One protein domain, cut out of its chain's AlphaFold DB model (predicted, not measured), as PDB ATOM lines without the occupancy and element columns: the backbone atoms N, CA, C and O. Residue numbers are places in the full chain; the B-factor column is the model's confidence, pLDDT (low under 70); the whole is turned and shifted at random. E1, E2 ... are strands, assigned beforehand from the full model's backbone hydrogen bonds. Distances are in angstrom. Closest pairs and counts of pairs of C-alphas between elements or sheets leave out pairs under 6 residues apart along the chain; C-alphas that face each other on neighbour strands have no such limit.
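AT A GLANCE: This is residues 126 to 198 of the 200 residues of an uncharacterized protein of Gordonia sihwensis NBRC 108236 (UniProt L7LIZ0). Two small lobes with little regular structure are joined by residues 159 to 161, each with a three-stranded sheet: E1-E2-E3, antiparallel, then E4-E5-E6, mixed. The 73 printed residues, 24 in the six strands, have no named helix; the class is all strand. The whole is compact, radius of gyration of the C-alphas 11.8 A, spanning 31 by 27 by 23 A.

HOW THE PARTS SIT: E1, residues 135 to 137, E2, residues 143 to 147, and E3, residues 155 to 158, form a meander of two hairpins, successive strands being antiparallel neighbours; within hydrogen-bond range are N 136 and O 144, 2.9 A, and N 145 and O 157, 2.8 A. E4, residues 162 to 166, is parallel to E5, residues 180 to 182, with N 163 and O 180 at 3.3 A. E5 and E6, residues 188 to 191, form an antiparallel hairpin, with N 181 and O 189 at 3.0 A. The closest C-alphas of E2 and E6, Val 145 and Phe 188, are 7.7 A apart.

IN THESE COORDINATES: E1 begins at C-alpha 135 (18.689, -15.365, -28.576); E6 ends at C-alpha 191 (11.058, -29.447, -33.298). E2 measures 12.9 A.

THE WHOLE: The farthest C-alphas, Ala 139 and Pro 172, are 33.8 A apart. The printed part has no cut; E4 to E5 is a long link. Residue 160 is under pLDDT 70.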
ATOM      1  N   GLU A 126       9.636 -11.692 -18.903       88.38
ATOM      2  CA  GLU A 126       8.890 -11.361 -20.118       88.38
ATOM      3  C   GLU A 126       9.817 -10.715 -21.159       88.38
ATOM      4  O   GLU A 126      10.775 -10.020 -20.812       88.38
ATOM      5  N   CYS A 127       9.532 -10.962 -22.433       88.31
ATOM      6  CA  CYS A 127      10.189 -10.321 -23.569       88.31
ATOM      7  C   CYS A 127       9.138  -9.642 -24.452       88.31
ATOM      8  O   CYS A 127       7.935  -9.849 -24.286       88.31
ATOM      9  N   SER A 128       9.577  -8.790 -25.373       87.25
ATOM     10  CA  SER A 128       8.681  -8.160 -26.340       87.25
ATOM     11  C   SER A 128       8.303  -9.120 -27.471       87.25
ATOM     12  O   SER A 128       9.060 -10.025 -27.822       87.25
ATOM     13  N   ASP A 129       7.157  -8.886 -28.115       83.81
ATOM     14  CA  ASP A 129       6.758  -9.647 -29.308       83.81
ATOM     15  C   ASP A 129       7.778  -9.536 -30.453       83.81
ATOM     16  O   ASP A 129       7.931 -10.466 -31.243       83.81
ATOM     17  N   SER A 130       8.514  -8.422 -30.527       83.44
ATOM     18  CA  SER A 130       9.610  -8.219 -31.484       83.44
ATOM     19  C   SER A 130      10.836  -9.090 -31.217       83.44
ATOM     20  O   SER A 130      11.622  -9.315 -32.133       83.44
ATOM     21  N   GLU A 131      11.011  -9.572 -29.989       85.56
ATOM     22  CA  GLU A 131      12.140 -10.419 -29.596       85.56
ATOM     23  C   GLU A 131      11.821 -11.910 -29.732       85.56
ATOM     24  O   GLU A 131      12.700 -12.746 -29.526       85.56
ATOM     25  N   VAL A 132      10.594 -12.278 -30.103       85.81
ATOM     26  CA  VAL A 132      10.201 -13.680 -30.265       85.81
ATOM     27  C   VAL A 132      11.126 -14.367 -31.274       85.81
ATOM     28  O   VAL A 132      11.317 -13.889 -32.392       85.81
ATOM     29  N   ARG A 133      11.693 -15.513 -30.865       83.19
ATOM     30  CA  ARG A 133      12.691 -16.322 -31.597       83.19
ATOM     31  C   ARG A 133      14.104 -15.723 -31.660       83.19
ATOM     32  O   ARG A 133      14.936 -16.235 -32.411       83.19
ATOM     33  N   THR A 134      14.398 -14.685 -30.876       84.19
ATOM     34  CA  THR A 134      15.764 -14.159 -30.709       84.19
ATOM     35  C   THR A 134      16.493 -14.846 -29.558       84.19
ATOM     36  O   THR A 134      15.862 -15.336 -28.617       84.19
ATOM     37  N   PHE A 135      17.824 -14.880 -29.645       81.56
ATOM     38  CA  PHE A 135      18.689 -15.365 -28.576       81.56
ATOM     39  C   PHE A 135      19.265 -14.207 -27.783       81.56
ATOM     40  O   PHE A 135      19.681 -13.199 -28.352       81.56
ATOM     41  N   GLN A 136      19.392 -14.423 -26.485       83.62
ATOM     42  CA  GLN A 136      20.260 -13.627 -25.639       83.62
ATOM     43  C   GLN A 136      21.021 -14.531 -24.677       83.62
ATOM     44  O   GLN A 136      20.748 -15.727 -24.567       83.62
ATOM     45  N   THR A 137      22.006 -13.955 -24.005       84.19
ATOM     46  CA  THR A 137      22.833 -14.659 -23.034       84.19
ATOM     47  C   THR A 137      22.508 -14.121 -21.650       84.19
ATOM     48  O   THR A 137      22.423 -12.909 -21.453       84.19
ATOM     49  N   ASP A 138      22.289 -15.016 -20.693       86.31
ATOM     50  CA  ASP A 138      22.092 -14.626 -19.302       86.31
ATOM     51  C   ASP A 138      23.421 -14.300 -18.605       86.31
ATOM     52  O   ASP A 138      24.513 -14.493 -19.144       86.31
ATOM     53  N   ALA A 139      23.347 -13.840 -17.356       84.62
ATOM     54  CA  ALA A 139      24.528 -13.430 -16.592       84.62
ATOM     55  C   ALA A 139      25.480 -14.599 -16.271       84.62
ATOM     56  O   ALA A 139      26.609 -14.379 -15.835       84.62
ATOM     57  N   SER A 140      25.024 -15.840 -16.454       81.81
ATOM     58  CA  SER A 140      25.807 -17.059 -16.260       81.81
ATOM     59  C   SER A 140      26.392 -17.623 -17.559       81.81
ATOM     60  O   SER A 140      27.088 -18.636 -17.516       81.81
ATOM     61  N   GLY A 141      26.149 -16.972 -18.701       79.94
ATOM     62  CA  GLY A 141      26.610 -17.425 -20.011       79.94
ATOM     63  C   GLY A 141      25.683 -18.440 -20.686       79.94
ATOM     64  O   GLY A 141      26.062 -19.017 -21.704       79.94
ATOM     65  N   ARG A 142      24.484 -18.691 -20.145       82.25
ATOM     66  CA  ARG A 142      23.502 -19.593 -20.761       82.25
ATOM     67  C   ARG A 142      22.744 -18.852 -21.849       82.25
ATOM     68  O   ARG A 142      22.331 -17.711 -21.658       82.25
ATOM     69  N   SER A 143      22.515 -19.519 -22.974       83.56
ATOM     70  CA  SER A 143      21.707 -18.950 -24.047       83.56
ATOM     71  C   SER A 143      20.219 -19.173 -23.772       83.56
ATOM     72  O   SER A 143      19.758 -20.294 -23.542       83.56
ATOM     73  N   LEU A 144      19.476 -18.073 -23.770       85.88
ATOM     74  CA  LEU A 144      18.033 -18.021 -23.615       85.88
ATOM     75  C   LEU A 144      17.396 -17.627 -24.947       85.88
ATOM     76  O   LEU A 144      17.966 -16.855 -25.715       85.88
ATOM     77  N   VAL A 145      16.193 -18.134 -25.198       87.12
ATOM     78  CA  VAL A 145      15.369 -17.783 -26.354       87.12
ATOM     79  C   VAL A 145      14.047 -17.191 -25.890       87.12
ATOM     80  O   VAL A 145      13.405 -17.720 -24.986       87.12
ATOM     81  N   CYS A 146      13.621 -16.093 -26.501       87.06
ATOM     82  CA  CYS A 146      12.306 -15.526 -26.228       87.06
ATOM     83  C   CYS A 146      11.231 -16.323 -26.981       87.06
ATOM     84  O   CYS A 146      11.275 -16.449 -28.209       87.06
ATOM     85  N   GLY A 147      10.256 -16.876 -26.258       86.44
ATOM     86  CA  GLY A 147       9.218 -17.707 -26.856       86.44
ATOM     87  C   GLY A 147       7.980 -17.894 -25.987       86.44
ATOM     88  O   GLY A 147       7.884 -17.417 -24.856       86.44
ATOM     89  N   TYR A 148       7.009 -18.612 -26.544       83.88
ATOM     90  CA  TYR A 148       5.747 -18.933 -25.887       83.88
ATOM     91  C   TYR A 148       5.799 -20.353 -25.313       83.88
ATOM     92  O   TYR A 148       5.814 -21.323 -26.065       83.88
ATOM     93  N   SER A 149       5.768 -20.504 -23.984       74.75
ATOM     94  CA  SER A 149       5.629 -21.819 -23.326       74.75
ATOM     95  C   SER A 149       4.311 -21.932 -22.548       74.75
ATOM     96  O   SER A 149       4.270 -21.894 -21.316       74.75
ATOM     97  N   GLY A 150       3.189 -22.006 -23.266       71.94
ATOM     98  CA  GLY A 150       1.862 -22.158 -22.648       71.94
ATOM     99  C   GLY A 150       1.392 -20.949 -21.822       71.94
ATOM    100  O   GLY A 150       0.413 -21.050 -21.084       71.94
ATOM    101  N   ARG A 151       2.079 -19.806 -21.944       77.94
ATOM    102  CA  ARG A 151       1.692 -18.505 -21.384       77.94
ATOM    103  C   ARG A 151       1.217 -17.580 -22.509       77.94
ATOM    104  O   ARG A 151       1.677 -17.742 -23.636       77.94
ATOM    105  N   PRO A 152       0.320 -16.619 -22.222       81.44
ATOM    106  CA  PRO A 152      -0.143 -15.658 -23.221       81.44
ATOM    107  C   PRO A 152       0.916 -14.609 -23.580       81.44
ATOM    108  O   PRO A 152       0.797 -13.993 -24.631       81.44
ATOM    109  N   THR A 153       1.920 -14.397 -22.723       86.31
ATOM    110  CA  THR A 153       3.031 -13.470 -22.957       86.31
ATOM    111  C   THR A 153       4.323 -14.239 -23.251       86.31
ATOM    112  O   THR A 153       4.581 -15.280 -22.620       86.31
ATOM    113  N   PRO A 154       5.133 -13.769 -24.216       85.25
ATOM    114  CA  PRO A 154       6.417 -14.378 -24.498       85.25
ATOM    115  C   PRO A 154       7.397 -14.071 -23.360       85.25
ATOM    116  O   PRO A 154       7.335 -13.028 -22.706       85.25
ATOM    117  N   HIS A 155       8.284 -15.016 -23.088       88.19
ATOM    118  CA  HIS A 155       9.284 -14.900 -22.033       88.19
ATOM    119  C   HIS A 155      10.561 -15.640 -22.419       88.19
ATOM    120  O   HIS A 155      10.560 -16.484 -23.318       88.19
ATOM    121  N   TRP A 156      11.657 -15.309 -21.742       86.38
ATOM    122  CA  TRP A 156      12.948 -15.947 -21.953       86.38
ATOM    123  C   TRP A 156      12.939 -17.370 -21.401       86.38
ATOM    124  O   TRP A 156      12.688 -17.602 -20.221       86.38
ATOM    125  N   LEU A 157      13.222 -18.331 -22.264       83.19
ATOM    126  CA  LEU A 157      13.260 -19.755 -21.973       83.19
ATOM    127  C   LEU A 157      14.683 -20.254 -22.166       83.19
ATOM    128  O   LEU A 157      15.365 -19.835 -23.100       83.19
ATOM    129  N   GLN A 158      15.131 -21.174 -21.315       82.06
ATOM    130  CA  GLN A 158      16.388 -21.874 -21.551       82.06
ATOM    131  C   GLN A 158      16.300 -22.615 -22.891       82.06
ATOM    132  O   GLN A 158      15.404 -23.446 -23.070       82.06
ATOM    133  N   HIS A 159      17.203 -22.317 -23.837       74.00
ATOM    134  CA  HIS A 159      17.240 -23.102 -25.069       74.00
ATOM    135  C   HIS A 159      17.678 -24.539 -24.749       74.00
ATOM    136  O   HIS A 159      18.441 -24.762 -23.804       74.00
ATOM    137  N   GLY A 160      17.173 -25.518 -25.505       69.38
ATOM    138  CA  GLY A 160      17.826 -26.828 -25.603       69.38
ATOM    139  C   GLY A 160      19.055 -26.728 -26.504       69.38
ATOM    140  O   GLY A 160      19.194 -25.726 -27.202       69.38
ATOM    141  N   ASP A 161      19.920 -27.740 -26.491       73.75
ATOM    142  CA  ASP A 161      21.120 -27.753 -27.332       73.75
ATOM    143  C   ASP A 161      20.763 -27.467 -28.803       73.75
ATOM    144  O   ASP A 161      19.898 -28.133 -29.381       73.75
ATOM    145  N   ASP A 162      21.392 -26.429 -29.363       72.56
ATOM    146  CA  ASP A 162      21.317 -26.082 -30.784       72.56
ATOM    147  C   ASP A 162      22.050 -27.178 -31.565       72.56
ATOM    148  O   ASP A 162      23.209 -27.489 -31.270       72.56
ATOM    149  N   ASP A 163      21.379 -27.778 -32.549       75.00
ATOM    150  CA  ASP A 163      21.975 -28.814 -33.396       75.00
ATOM    151  C   ASP A 163      23.113 -28.273 -34.288       75.00
ATOM    152  O   ASP A 163      23.800 -29.031 -34.979       75.00
ATOM    153  N   GLY A 164      23.333 -26.954 -34.262       80.06
ATOM    154  CA  GLY A 164      24.384 -26.246 -34.978       80.06
ATOM    155  C   GLY A 164      24.122 -26.151 -36.477       80.06
ATOM    156  O   GLY A 164      24.991 -25.688 -37.221       80.06
ATOM    157  N   SER A 165      22.951 -26.597 -36.925       85.50
ATOM    158  CA  SER A 165      22.554 -26.622 -38.323       85.50
ATOM    159  C   SER A 165      21.519 -25.537 -38.609       85.50
ATOM    160  O   SER A 165      21.067 -24.805 -37.730       85.50
ATOM    161  N   VAL A 166      21.198 -25.372 -39.889       89.44
ATOM    162  CA  VAL A 166      20.147 -24.464 -40.342       89.44
ATOM    163  C   VAL A 166      19.115 -25.296 -41.088       89.44
ATOM    164  O   VAL A 166      19.463 -25.940 -42.079       89.44
ATOM    165  N   HIS A 167      17.862 -25.260 -40.638       91.00
ATOM    166  CA  HIS A 167      16.740 -25.999 -41.230       91.00
ATOM    167  C   HIS A 167      15.611 -25.065 -41.643       91.00
ATOM    168  O   HIS A 167      15.441 -23.984 -41.087       91.00
ATOM    169  N   ASN A 168      14.790 -25.473 -42.605       92.44
ATOM    170  CA  ASN A 168      13.593 -24.718 -42.953       92.44
ATOM    171  C   ASN A 168      12.419 -25.140 -42.072       92.44
ATOM    172  O   ASN A 168      12.296 -26.284 -41.638       92.44
ATOM    173  N   VAL A 169      11.491 -24.213 -41.856       90.75
ATOM    174  CA  VAL A 169      10.205 -24.538 -41.233       90.75
ATOM    175  C   VAL A 169       9.477 -25.573 -42.096       90.75
ATOM    176  O   VAL A 169       9.319 -25.383 -43.300       90.75
ATOM    177  N   GLY A 170       9.013 -26.649 -41.465       91.19
ATOM    178  CA  GLY A 170       8.374 -27.786 -42.122       91.19
ATOM    179  C   GLY A 170       9.327 -28.917 -42.511       91.19
ATOM    180  O   GLY A 170       8.840 -30.005 -42.824       91.19
ATOM    181  N   ASP A 171      10.646 -28.708 -42.445       94.12
ATOM    182  CA  ASP A 171      11.608 -29.796 -42.625       94.12
ATOM    183  C   ASP A 171      11.443 -30.830 -41.491       94.12
ATOM    184  O   ASP A 171      11.042 -30.474 -40.374       94.12
ATOM    185  N   PRO A 172      11.698 -32.122 -41.758       92.06
ATOM    186  CA  PRO A 172      11.604 -33.157 -40.740       92.06
ATOM    187  C   PRO A 172      12.659 -32.953 -39.647       92.06
ATOM    188  O   PRO A 172      13.794 -32.580 -39.932       92.06
ATOM    189  N   CYS A 173      12.280 -33.249 -38.406       90.81
ATOM    190  CA  CYS A 173      13.164 -33.216 -37.239       90.81
ATOM    191  C   CYS A 173      12.898 -34.417 -36.329       90.81
ATOM    192  O   CYS A 173      11.779 -34.947 -36.304       90.81
ATOM    193  N   ASP A 174      13.906 -34.839 -35.568       88.38
ATOM    194  CA  ASP A 174      13.762 -35.867 -34.539       88.38
ATOM    195  C   ASP A 174      13.704 -35.222 -33.150       88.38
ATOM    196  O   ASP A 174      14.728 -34.897 -32.565       88.38
ATOM    197  N   SER A 175      12.512 -35.101 -32.561       85.56
ATOM    198  CA  SER A 175      12.328 -34.457 -31.247       85.56
ATOM    199  C   SER A 175      13.069 -35.121 -30.073       85.56
ATOM    200  O   SER A 175      13.100 -34.552 -28.975       85.56
ATOM    201  N   SER A 176      13.661 -36.308 -30.264       83.25
ATOM    202  CA  SER A 176      14.497 -36.964 -29.254       83.25
ATOM    203  C   SER A 176      15.922 -36.406 -29.177       83.25
ATOM    204  O   SER A 176      16.525 -36.463 -28.103       83.25
ATOM    205  N   VAL A 177      16.433 -35.840 -30.274       82.12
ATOM    206  CA  VAL A 177      17.802 -35.303 -30.386       82.12
ATOM    207  C   VAL A 177      17.817 -33.852 -30.865       82.12
ATOM    208  O   VAL A 177      18.569 -33.040 -30.334       82.12
ATOM    209  N   ASP A 178      16.911 -33.504 -31.770       83.69
ATOM    210  CA  ASP A 178      16.754 -32.193 -32.378       83.69
ATOM    211  C   ASP A 178      15.678 -31.425 -31.611       83.69
ATOM    212  O   ASP A 178      14.476 -31.581 -31.829       83.69
ATOM    213  N   ARG A 179      16.092 -30.601 -30.648       81.75
ATOM    214  CA  ARG A 179      15.141 -29.783 -29.871       81.75
ATOM    215  C   ARG A 179      14.977 -28.399 -30.481       81.75
ATOM    216  O   ARG A 179      13.878 -27.840 -30.484       81.75
ATOM    217  N   VAL A 180      16.085 -27.867 -30.979       84.31
ATOM    218  CA  VAL A 180      16.297 -26.469 -31.324       84.31
ATOM    219  C   VAL A 180      17.184 -26.390 -32.557       84.31
ATOM    220  O   VAL A 180      18.170 -27.114 -32.641       84.31
ATOM    221  N   SER A 181      16.859 -25.472 -33.463       88.81
ATOM    222  CA  SER A 181      17.747 -25.088 -34.558       88.81
ATOM    223  C   SER A 181      17.448 -23.660 -35.032       88.81
ATOM    224  O   SER A 181      16.681 -22.923 -34.398       88.81
ATOM    225  N   ARG A 182      18.049 -23.248 -36.148       88.62
ATOM    226  CA  ARG A 182      17.891 -21.927 -36.767       88.62
ATOM    227  C   ARG A 182      17.308 -22.047 -38.165       88.62
ATOM    228  O   ARG A 182      17.642 -22.964 -38.905       88.62
ATOM    229  N   ASP A 183      16.470 -21.091 -38.544       89.25
ATOM    230  CA  ASP A 183      16.039 -20.935 -39.930       89.25
ATOM    231  C   ASP A 183      17.075 -20.155 -40.768       89.25
ATOM    232  O   ASP A 183      18.003 -19.560 -40.210       89.25
ATOM    233  N   PRO A 184      16.952 -20.114 -42.110       88.25
ATOM    234  CA  PRO A 184      17.868 -19.347 -42.962       88.25
ATOM    235  C   PRO A 184      17.891 -17.838 -42.682       88.25
ATOM    236  O   PRO A 184      18.786 -17.142 -43.159       88.25
ATOM    237  N   SER A 185      16.919 -17.323 -41.924       85.75
ATOM    238  CA  SER A 185      16.872 -15.929 -41.473       85.75
ATOM    239  C   SER A 185      17.639 -15.724 -40.160       85.75
ATOM    240  O   SER A 185      17.718 -14.600 -39.668       85.75
ATOM    241  N   GLY A 186      18.200 -16.791 -39.583       82.69
ATOM    242  CA  GLY A 186      18.904 -16.782 -38.304       82.69
ATOM    243  C   GLY A 186      17.978 -16.790 -37.088       82.69
ATOM    244  O   GLY A 186      18.464 -16.624 -35.969       82.69
ATOM    245  N   LEU A 187      16.669 -16.977 -37.284       84.12
ATOM    246  CA  LEU A 187      15.690 -17.029 -36.204       84.12
ATOM    247  C   LEU A 187      15.523 -18.458 -35.700       84.12
ATOM    248  O   LEU A 187      15.523 -19.418 -36.469       84.12
ATOM    249  N   PHE A 188      15.309 -18.596 -34.399       84.38
ATOM    250  CA  PHE A 188      15.137 -19.895 -33.763       84.38
ATOM    251  C   PHE A 188      13.888 -20.637 -34.258       84.38
ATOM    252  O   PHE A 188      12.826 -20.041 -34.465       84.38
ATOM    253  N   ILE A 189      14.001 -21.948 -34.414       86.88
ATOM    254  CA  ILE A 189      12.914 -22.882 -34.719       86.88
ATOM    255  C   ILE A 189      12.991 -24.071 -33.762       86.88
ATOM    256  O   ILE A 189      14.061 -24.441 -33.280       86.88
ATOM    257  N   MET A 190      11.839 -24.664 -33.468       85.75
ATOM    258  CA  MET A 190      11.703 -25.792 -32.545       85.75
ATOM    259  C   MET A 190      11.258 -27.035 -33.287       85.75
ATOM    260  O   MET A 190      10.504 -26.935 -34.253       85.75
ATOM    261  N   CYS A 191      11.644 -28.211 -32.800       86.81
ATOM    262  CA  CYS A 191      11.058 -29.447 -33.298       86.81
ATOM    263  C   CYS A 191       9.674 -29.675 -32.668       86.81
ATOM    264  O   CYS A 191       9.541 -30.109 -31.522       86.81
ATOM    265  N   GLY A 192       8.622 -29.366 -33.426       87.12
ATOM    266  CA  GLY A 192       7.222 -29.548 -33.044       87.12
ATOM    267  C   GLY A 192       6.740 -30.956 -33.378       87.12
ATOM    268  O   GLY A 192       5.993 -31.160 -34.332       87.12
ATOM    269  N   GLY A 193       7.195 -31.953 -32.620       85.94
ATOM    270  CA  GLY A 193       6.857 -33.361 -32.845       85.94
ATOM    271  C   GLY A 193       7.779 -34.031 -33.866       85.94
ATOM    272  O   GLY A 193       8.699 -34.740 -33.460       85.94
ATOM    273  N   SER A 194       7.523 -33.832 -35.163       90.56
ATOM    274  CA  SER A 194       8.314 -34.431 -36.257       90.56
ATOM    275  C   SER A 194       8.746 -33.441 -37.338       90.56
ATOM    276  O   SER A 194       9.285 -33.854 -38.363       90.56
ATOM    277  N   THR A 195       8.450 -32.153 -37.161       93.06
ATOM    278  CA  THR A 195       8.815 -31.092 -38.106       93.06
ATOM    279  C   THR A 195       9.251 -29.827 -37.386       93.06
ATOM    280  O   THR A 195       8.742 -29.516 -36.306       93.06
ATOM    281  N   TRP A 196      10.135 -29.066 -38.017       91.31
ATOM    282  CA  TRP A 196      10.554 -27.758 -37.537       91.31
ATOM    283  C   TRP A 196       9.422 -26.729 -37.617       91.31
ATOM    284  O   TRP A 196       8.780 -26.575 -38.656       91.31
ATOM    285  N   VAL A 197       9.180 -25.997 -36.531       90.25
ATOM    286  CA  VAL A 197       8.113 -24.996 -36.397       90.25
ATOM    287  C   VAL A 197       8.637 -23.708 -35.761       90.25
ATOM    288  O   VAL A 197       9.614 -23.710 -35.014       90.25
ATOM    289  N   THR A 198       7.980 -22.584 -36.045       85.19
ATOM    290  CA  THR A 198       8.312 -21.271 -35.459       85.19
ATOM    291  C   THR A 198       7.725 -21.076 -34.062       85.19
ATOM    292  O   THR A 198       8.137 -20.169 -33.340       85.19
TER     293      THR A 198